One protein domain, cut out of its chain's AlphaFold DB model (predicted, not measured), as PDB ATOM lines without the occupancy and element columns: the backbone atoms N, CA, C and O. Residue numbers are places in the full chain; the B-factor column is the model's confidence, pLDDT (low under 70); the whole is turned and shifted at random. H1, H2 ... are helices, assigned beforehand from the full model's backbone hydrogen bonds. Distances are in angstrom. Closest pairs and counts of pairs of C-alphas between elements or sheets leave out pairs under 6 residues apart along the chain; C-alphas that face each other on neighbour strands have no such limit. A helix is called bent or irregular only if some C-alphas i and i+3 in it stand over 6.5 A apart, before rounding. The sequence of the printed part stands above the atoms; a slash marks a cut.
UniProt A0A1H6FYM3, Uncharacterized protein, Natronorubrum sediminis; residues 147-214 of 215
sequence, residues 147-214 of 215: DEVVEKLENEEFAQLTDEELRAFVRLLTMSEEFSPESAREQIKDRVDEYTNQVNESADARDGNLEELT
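AT A GLANCE: This is residues 147 to 214 of the 215 residues of an uncharacterized protein of Natronorubrum sediminis (UniProt A0A1H6FYM3). One long helix, H3, makes an arm whose residues 182 to 214 stick out from a small head of H1, H2 and their links. The 68 printed residues hold three named helices, H1, H2, H3 in chain order, and no named strand: the class is all helix. The whole is extended, with a radius of gyration of the C-alphas of 17.9 A and spans of 55 by 27 by 17 A.

HOW THE PARTS SIT: Look first at H1, residues 147 to 154, and H2, residues 163 to 174: they only just touch, with 3 pairs of C-alphas within 8 A, H2 with residues 165 to 169 alone. Their closest C-alphas, Val 149 and Glu 165, are 6.9 A apart, and their lines are about perpendicular at 86 degrees. H3, residues 181 to 213, is close to H2 but not clearly touching, its closest C-alphas, Thr 174 and Pro 181, being 7.2 A apart. H2 and H3 run opposite ways at a steep tilt of 43 degrees; H1 and H3 are apart. Each O i to N i+4 pair is within hydrogen-bond range in H1 and H2, and 27 of 29 in H3.

IN THESE COORDINATES: Find C-alpha 147 at (110.465, 100.091, 153.738), where H1 begins. H3 runs 47.1 A to C-alpha 213 at (113.989, 140.661, 182.027), with a kink of 27 degrees near residue 188, and is only just irregular: C-alphas 183 and 186 are 6.6 A apart.

THE WHOLE: The printed part has no cut, and both links are short. Confidence is low, with pLDDT under 70, at residues 206 and 208 to 214.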
ATOM      1  N   ASP A 147     111.494 100.167 152.705       85.94
ATOM      2  CA  ASP A 147     110.465 100.091 153.738       85.94
ATOM      3  C   ASP A 147     110.999 100.684 155.053       85.94
ATOM      4  O   ASP A 147     110.328 101.509 155.670       85.94
ATOM      5  N   GLU A 148     112.249 100.372 155.421       86.62
ATOM      6  CA  GLU A 148     112.914 100.954 156.599       86.62
ATOM      7  C   GLU A 148     113.091 102.478 156.475       86.62
ATOM      8  O   GLU A 148     112.859 103.224 157.428       86.62
ATOM      9  N   VAL A 149     113.477 102.974 155.293       88.00
ATOM     10  CA  VAL A 149     113.630 104.421 155.055       88.00
ATOM     11  C   VAL A 149     112.285 105.147 155.154       88.00
ATOM     12  O   VAL A 149     112.224 106.231 155.736       88.00
ATOM     13  N   VAL A 150     111.209 104.563 154.619       88.50
ATOM     14  CA  VAL A 150     109.854 105.121 154.736       88.50
ATOM     15  C   VAL A 150     109.404 105.136 156.195       88.50
ATOM     16  O   VAL A 150     108.933 106.172 156.655       88.50
ATOM     17  N   GLU A 151     109.625 104.056 156.948       91.69
ATOM     18  CA  GLU A 151     109.293 103.995 158.377       91.69
ATOM     19  C   GLU A 151     110.036 105.077 159.181       91.69
ATOM     20  O   GLU A 151     109.423 105.794 159.974       91.69
ATOM     21  N   LYS A 152     111.338 105.279 158.924       91.25
ATOM     22  CA  LYS A 152     112.124 106.366 159.541       91.25
ATOM     23  C   LYS A 152     111.568 107.754 159.200       91.25
ATOM     24  O   LYS A 152     111.522 108.621 160.071       91.25
ATOM     25  N   LEU A 153     111.154 107.986 157.949       90.75
ATOM     26  CA  LEU A 153     110.576 109.262 157.507       90.75
ATOM     27  C   LEU A 153     109.199 109.525 158.129       90.75
ATOM     28  O   LEU A 153     108.935 110.647 158.558       90.75
ATOM     29  N   GLU A 154     108.331 108.513 158.189       90.94
ATOM     30  CA  GLU A 154     106.992 108.617 158.784       90.94
ATOM     31  C   GLU A 154     107.045 108.863 160.296       90.94
ATOM     32  O   GLU A 154     106.224 109.614 160.824       90.94
ATOM     33  N   ASN A 155     108.032 108.285 160.984       92.25
ATOM     34  CA  ASN A 155     108.233 108.449 162.425       92.25
ATOM     35  C   ASN A 155     109.059 109.698 162.803       92.25
ATOM     36  O   ASN A 155     109.402 109.871 163.972       92.25
ATOM     37  N   GLU A 156     109.386 110.568 161.839       89.06
ATOM     38  CA  GLU A 156     110.231 111.761 162.028       89.06
ATOM     39  C   GLU A 156     111.634 111.450 162.598       89.06
ATOM     40  O   GLU A 156     112.295 112.297 163.208       89.06
ATOM     41  N   GLU A 157     112.151 110.241 162.366       91.12
ATOM     42  CA  GLU A 157     113.443 109.763 162.870       91.12
ATOM     43  C   GLU A 157     114.623 110.228 161.999       91.12
ATOM     44  O   GLU A 157     115.553 109.476 161.703       91.12
ATOM     45  N   PHE A 158     114.628 111.505 161.603       83.00
ATOM     46  CA  PHE A 158     115.600 112.065 160.654       83.00
ATOM     47  C   PHE A 158     117.064 111.908 161.086       83.00
ATOM     48  O   PHE A 158     117.947 111.816 160.241       83.00
ATOM     49  N   ALA A 159     117.337 111.842 162.392       84.12
ATOM     50  CA  ALA A 159     118.687 111.638 162.923       84.12
ATOM     51  C   ALA A 159     119.260 110.234 162.647       84.12
ATOM     52  O   ALA A 159     120.460 110.025 162.814       84.12
ATOM     53  N   GLN A 160     118.409 109.275 162.271       81.50
ATOM     54  CA  GLN A 160     118.788 107.896 161.957       81.50
ATOM     55  C   GLN A 160     118.885 107.637 160.446       81.50
ATOM     56  O   GLN A 160     119.272 106.538 160.049       81.50
ATOM     57  N   LEU A 161     118.533 108.623 159.613       83.06
ATOM     58  CA  LEU A 161     118.683 108.552 158.163       83.06
ATOM     59  C   LEU A 161     120.103 108.941 157.759       83.06
ATOM     60  O   LEU A 161     120.593 110.015 158.104       83.06
ATOM     61  N   THR A 162     120.747 108.070 156.992       82.50
ATOM     62  CA  THR A 162     122.036 108.356 156.357       82.50
ATOM     63  C   THR A 162     121.853 109.189 155.084       82.50
ATOM     64  O   THR A 162     120.814 109.129 154.414       82.50
ATOM     65  N   ASP A 163     122.885 109.949 154.707       80.38
ATOM     66  CA  ASP A 163     122.896 110.726 153.460       80.38
ATOM     67  C   ASP A 163     122.693 109.819 152.232       80.38
ATOM     68  O   ASP A 163     122.066 110.206 151.244       80.38
ATOM     69  N   GLU A 164     123.220 108.597 152.285       74.50
ATOM     70  CA  GLU A 164     123.118 107.588 151.237       74.50
ATOM     71  C   GLU A 164     121.696 107.034 151.088       74.50
ATOM     72  O   GLU A 164     121.194 106.968 149.960       74.50
ATOM     73  N   GLU A 165     121.038 106.674 152.198       80.69
ATOM     74  CA  GLU A 165     119.628 106.258 152.212       80.69
ATOM     75  C   GLU A 165     118.748 107.349 151.602       80.69
ATOM     76  O   GLU A 165     117.954 107.074 150.702       80.69
ATOM     77  N   LEU A 166     118.958 108.606 152.008       84.12
ATOM     78  CA  LEU A 166     118.196 109.741 151.495       84.12
ATOM     79  C   LEU A 166     118.440 109.965 149.997       84.12
ATOM     80  O   LEU A 166     117.489 110.117 149.229       84.12
ATOM     81  N   ARG A 167     119.701 109.955 149.544       79.69
ATOM     82  CA  ARG A 167     120.039 110.138 148.119       79.69
ATOM     83  C   ARG A 167     119.436 109.048 147.248       79.69
ATOM     84  O   ARG A 167     118.921 109.341 146.168       79.69
ATOM     85  N   ALA A 168     119.515 107.795 147.679       80.44
ATOM     86  CA  ALA A 168     118.948 106.701 146.913       80.44
ATOM     87  C   ALA A 168     117.421 106.715 146.933       80.44
ATOM     88  O   ALA A 168     116.819 106.486 145.887       80.44
ATOM     89  N   PHE A 169     116.804 107.033 148.071       85.88
ATOM     90  CA  PHE A 169     115.359 107.194 148.174       85.88
ATOM     91  C   PHE A 169     114.859 108.302 147.243       85.88
ATOM     92  O   PHE A 169     113.976 108.057 146.426       85.88
ATOM     93  N   VAL A 170     115.496 109.479 147.249       85.25
ATOM     94  CA  VAL A 170     115.183 110.572 146.309       85.25
ATOM     95  C   VAL A 170     115.381 110.128 144.861       85.25
ATOM     96  O   VAL A 170     114.532 110.401 144.016       85.25
ATOM     97  N   ARG A 171     116.457 109.396 144.552       81.69
ATOM     98  CA  ARG A 171     116.673 108.857 143.204       81.69
ATOM     99  C   ARG A 171     115.543 107.913 142.786       81.69
ATOM    100  O   ARG A 171     115.042 108.042 141.674       81.69
ATOM    101  N   LEU A 172     115.129 106.999 143.661       83.56
ATOM    102  CA  LEU A 172     114.017 106.080 143.408       83.56
ATOM    103  C   LEU A 172     112.690 106.829 143.245       83.56
ATOM    104  O   LEU A 172     111.948 106.523 142.315       83.56
ATOM    105  N   LEU A 173     112.435 107.856 144.061       85.25
ATOM    106  CA  LEU A 173     111.282 108.743 143.911       85.25
ATOM    107  C   LEU A 173     111.281 109.429 142.545       85.25
ATOM    108  O   LEU A 173     110.283 109.370 141.846       85.25
ATOM    109  N   THR A 174     112.404 110.001 142.103       81.94
ATOM    110  CA  THR A 174     112.492 110.645 140.775       81.94
ATOM    111  C   THR A 174     112.363 109.679 139.597       81.94
ATOM    112  O   THR A 174     112.147 110.114 138.471       81.94
ATOM    113  N   MET A 175     112.519 108.374 139.836       79.56
ATOM    114  CA  MET A 175     112.275 107.333 138.839       79.56
ATOM    115  C   MET A 175     110.819 106.846 138.842       79.56
ATOM    116  O   MET A 175     110.446 106.100 137.936       79.56
ATOM    117  N   SER A 176     110.015 107.218 139.845       80.25
ATOM    118  CA  SER A 176     108.602 106.859 139.914       80.25
ATOM    119  C   SER A 176     107.773 107.791 139.032       80.25
ATOM    120  O   SER A 176     108.053 108.983 138.914       80.25
ATOM    121  N   GLU A 177     106.725 107.255 138.405       75.50
ATOM    122  CA  GLU A 177     105.810 108.060 137.584       75.50
ATOM    123  C   GLU A 177     104.914 108.984 138.431       75.50
ATOM    124  O   GLU A 177     104.291 109.902 137.901       75.50
ATOM    125  N   GLU A 178     104.848 108.755 139.745       79.19
ATOM    126  CA  GLU A 178     103.992 109.503 140.671       79.19
ATOM    127  C   GLU A 178     104.638 110.806 141.163       79.19
ATOM    128  O   GLU A 178     103.931 111.716 141.599       79.19
ATOM    129  N   PHE A 179     105.968 110.927 141.089       81.81
ATOM    130  CA  PHE A 179     106.700 112.072 141.620       81.81
ATOM    131  C   PHE A 179     107.317 112.934 140.510       81.81
ATOM    132  O   PHE A 179     108.121 112.474 139.705       81.81
ATOM    133  N   SER A 180     106.998 114.233 140.517       82.56
ATOM    134  CA  SER A 180     107.645 115.253 139.681       82.56
ATOM    135  C   SER A 180     108.327 116.296 140.573       82.56
ATOM    136  O   SER A 180     107.640 116.963 141.357       82.56
ATOM    137  N   PRO A 181     109.652 116.496 140.435       82.12
ATOM    138  CA  PRO A 181     110.375 117.553 141.141       82.12
ATOM    139  C   PRO A 181     109.793 118.950 140.900       82.12
ATOM    140  O   PRO A 181     109.717 119.767 141.817       82.12
ATOM    141  N   GLU A 182     109.348 119.227 139.675       81.25
ATOM    142  CA  GLU A 182     108.755 120.508 139.289       81.25
ATOM    143  C   GLU A 182     107.444 120.756 140.033       81.25
ATOM    144  O   GLU A 182     107.207 121.863 140.512       81.25
ATOM    145  N   SER A 183     106.628 119.710 140.168       81.00
ATOM    146  CA  SER A 183     105.327 119.773 140.840       81.00
ATOM    147  C   SER A 183     105.479 119.891 142.360       81.00
ATOM    148  O   SER A 183     104.692 120.572 143.017       81.00
ATOM    149  N   ALA A 184     106.517 119.271 142.925       82.88
ATOM    150  CA  ALA A 184     106.831 119.355 144.349       82.88
ATOM    151  C   ALA A 184     107.425 120.720 144.753       82.88
ATOM    152  O   ALA A 184     107.259 121.152 145.892       82.88
ATOM    153  N   ARG A 185     108.101 121.419 143.829       85.44
ATOM    154  CA  ARG A 185     108.851 122.655 144.110       85.44
ATOM    155  C   ARG A 185     108.015 123.744 144.777       85.44
ATOM    156  O   ARG A 185     108.493 124.361 145.724       85.44
ATOM    157  N   GLU A 186     106.822 124.014 144.256       80.75
ATOM    158  CA  GLU A 186     105.965 125.101 144.750       80.75
ATOM    159  C   GLU A 186     105.510 124.818 146.188       80.75
ATOM    160  O   GLU A 186     105.732 125.632 147.078       80.75
ATOM    161  N   GLN A 187     105.042 123.595 146.447       81.50
ATOM    162  CA  GLN A 187     104.604 123.159 147.776       81.50
ATOM    163  C   GLN A 187     105.742 123.146 148.806       81.50
ATOM    164  O   GLN A 187     105.548 123.513 149.964       81.50
ATOM    165  N   ILE A 188     106.938 122.710 148.397       87.94
ATOM    166  CA  ILE A 188     108.116 122.710 149.272       87.94
ATOM    167  C   ILE A 188     108.526 124.145 149.599       87.94
ATOM    168  O   ILE A 188     108.827 124.437 150.754       87.94
ATOM    169  N   LYS A 189     108.524 125.044 148.608       86.50
ATOM    170  CA  LYS A 189     108.891 126.446 148.815       86.50
ATOM    171  C   LYS A 189     107.954 127.125 149.811       86.50
ATOM    172  O   LYS A 189     108.444 127.741 150.751       86.50
ATOM    173  N   ASP A 190     106.648 126.928 149.660       86.12
ATOM    174  CA  ASP A 190     105.654 127.492 150.575       86.12
ATOM    175  C   ASP A 190     105.880 127.022 152.022       86.12
ATOM    176  O   ASP A 190     105.851 127.827 152.952       86.12
ATOM    177  N   ARG A 191     106.196 125.733 152.223       85.00
ATOM    178  CA  ARG A 191     106.518 125.193 153.556       85.00
ATOM    179  C   ARG A 191     107.820 125.740 154.137       85.00
ATOM    180  O   ARG A 191     107.896 125.972 155.340       85.00
ATOM    181  N   VAL A 192     108.853 125.918 153.313       86.25
ATOM    182  CA  VAL A 192     110.130 126.501 153.759       86.25
ATOM    183  C   VAL A 192     109.937 127.957 154.169       86.25
ATOM    184  O   VAL A 192     110.470 128.374 155.199       86.25
ATOM    185  N   ASP A 193     109.158 128.715 153.400       87.12
ATOM    186  CA  ASP A 193     108.845 130.109 153.701       87.12
ATOM    187  C   ASP A 193     108.027 130.210 155.005       87.12
ATOM    188  O   ASP A 193     108.353 131.019 155.876       87.12
ATOM    189  N   GLU A 194     107.032 129.336 155.208       86.50
ATOM    190  CA  GLU A 194     106.270 129.243 156.462       86.50
ATOM    191  C   GLU A 194     107.170 128.920 157.666       86.50
ATOM    192  O   GLU A 194     107.130 129.621 158.679       86.50
ATOM    193  N   TYR A 195     108.023 127.900 157.546       83.25
ATOM    194  CA  TYR A 195     108.953 127.513 158.605       83.25
ATOM    195  C   TYR A 195     109.937 128.640 158.947       83.25
ATOM    196  O   TYR A 195     110.176 128.935 160.118       83.25
ATOM    197  N   THR A 196     110.474 129.317 157.930       85.06
ATOM    198  CA  THR A 196     111.398 130.447 158.110       85.06
ATOM    199  C   THR A 196     110.727 131.593 158.867       85.06
ATOM    200  O   THR A 196     111.328 132.163 159.779       85.06
ATOM    201  N   ASN A 197     109.467 131.899 158.545       82.94
ATOM    202  CA  ASN A 197     108.699 132.919 159.256       82.94
ATOM    203  C   ASN A 197     108.471 132.538 160.725       82.94
ATOM    204  O   ASN A 197     108.722 133.360 161.600       82.94
ATOM    205  N   GLN A 198     108.097 131.286 161.012       81.94
ATOM    206  CA  GLN A 198     107.918 130.810 162.391       81.94
ATOM    207  C   GLN A 198     109.209 130.896 163.217       81.94
ATOM    208  O   GLN A 198     109.182 131.297 164.382       81.94
ATOM    209  N   VAL A 199     110.354 130.540 162.626       83.38
ATOM    210  CA  VAL A 199     111.655 130.635 163.304       83.38
ATOM    211  C   VAL A 199     111.996 132.093 163.620       83.38
ATOM    212  O   VAL A 199     112.385 132.378 164.754       83.38
ATOM    213  N   ASN A 200     111.795 133.010 162.670       81.38
ATOM    214  CA  ASN A 200     112.060 134.438 162.869       81.38
ATOM    215  C   ASN A 200     111.149 135.045 163.946       81.38
ATOM    216  O   ASN A 200     111.647 135.668 164.880       81.38
ATOM    217  N   GLU A 201     109.841 134.777 163.896       80.38
ATOM    218  CA  GLU A 201     108.892 135.230 164.925       80.38
ATOM    219  C   GLU A 201     109.253 134.688 166.318       80.38
ATOM    220  O   GLU A 201     109.142 135.393 167.324       80.38
ATOM    221  N   SER A 202     109.738 133.442 166.397       74.75
ATOM    222  CA  SER A 202     110.187 132.847 167.661       74.75
ATOM    223  C   SER A 202     111.481 133.469 168.201       74.75
ATOM    224  O   SER A 202     111.668 133.528 169.420       74.75
ATOM    225  N   ALA A 203     112.371 133.924 167.315       73.62
ATOM    226  CA  ALA A 203     113.607 134.606 167.675       73.62
ATOM    227  C   ALA A 203     113.308 136.021 168.191       73.62
ATOM    228  O   ALA A 203     113.742 136.364 169.289       73.62
ATOM    229  N   ASP A 204     112.458 136.771 167.485       75.19
ATOM    230  CA  ASP A 204     112.025 138.116 167.884       75.19
ATOM    231  C   ASP A 204     111.287 138.100 169.237       75.19
ATOM    232  O   ASP A 204     111.508 138.952 170.100       75.19
ATOM    233  N   ALA A 205     110.448 137.085 169.476       70.81
ATOM    234  CA  ALA A 205     109.767 136.900 170.758       70.81
ATOM    235  C   ALA A 205     110.727 136.530 171.906       70.81
ATOM    236  O   ALA A 205     110.473 136.877 173.064       70.81
ATOM    237  N   ARG A 206     111.819 135.808 171.623       68.88
ATOM    238  CA  ARG A 206     112.856 135.501 172.622       68.88
ATOM    239  C   ARG A 206     113.679 136.734 172.975       68.88
ATOM    240  O   ARG A 206     113.908 136.958 174.162       68.88
ATOM    241  N   ASP A 207     114.060 137.530 171.983       70.06
ATOM    242  CA  ASP A 207     114.839 138.751 172.193       70.06
ATOM    243  C   ASP A 207     114.027 139.811 172.955       70.06
ATOM    244  O   ASP A 207     114.521 140.366 173.937       70.06
ATOM    245  N   GLY A 208     112.740 139.991 172.632       66.94
ATOM    246  CA  GLY A 208     111.852 140.889 173.385       66.94
ATOM    247  C   GLY A 208     111.660 140.486 174.857       66.94
ATOM    248  O   GLY A 208     111.689 141.336 175.745       66.94
ATOM    249  N   ASN A 209     111.540 139.185 175.151       63.12
ATOM    250  CA  ASN A 209     111.453 138.695 176.536       63.12
ATOM    251  C   ASN A 209     112.769 138.879 177.318       63.12
ATOM    252  O   ASN A 209     112.745 139.077 178.534       63.12
ATOM    253  N   LEU A 210     113.926 138.796 176.652       62.09
ATOM    254  CA  LEU A 210     115.231 139.031 177.279       62.09
ATOM    255  C   LEU A 210     115.448 140.516 177.612       62.09
ATOM    256  O   LEU A 210     116.010 140.818 178.667       62.09
ATOM    257  N   GLU A 211     114.965 141.432 176.770       61.00
ATOM    258  CA  GLU A 211     114.988 142.881 177.032       61.00
ATOM    259  C   GLU A 211     114.046 143.302 178.176       61.00
ATOM    260  O   GLU A 211     114.376 144.215 178.936       61.00
ATOM    261  N   GLU A 212     112.910 142.618 178.365       63.03
ATOM    262  CA  GLU A 212     112.008 142.846 179.510       63.03
ATOM    263  C   GLU A 212     112.559 142.306 180.842       63.03
ATOM    264  O   GLU A 212     112.267 142.864 181.894       63.03
ATOM    265  N   LEU A 213     113.366 141.240 180.823       60.25
ATOM    266  CA  LEU A 213     113.989 140.661 182.027       60.25
ATOM    267  C   LEU A 213     115.265 141.392 182.477       60.25
ATOM    268  O   LEU A 213     115.760 141.141 183.579       60.25
ATOM    269  N   THR A 214     115.830 142.246 181.620       59.34
ATOM    270  CA  THR A 214     117.082 142.981 181.870       59.34
ATOM    271  C   THR A 214     116.886 144.479 182.142       59.34
ATOM    272  O   THR A 214     117.872 145.160 182.438       59.34
TER     273      THR A 214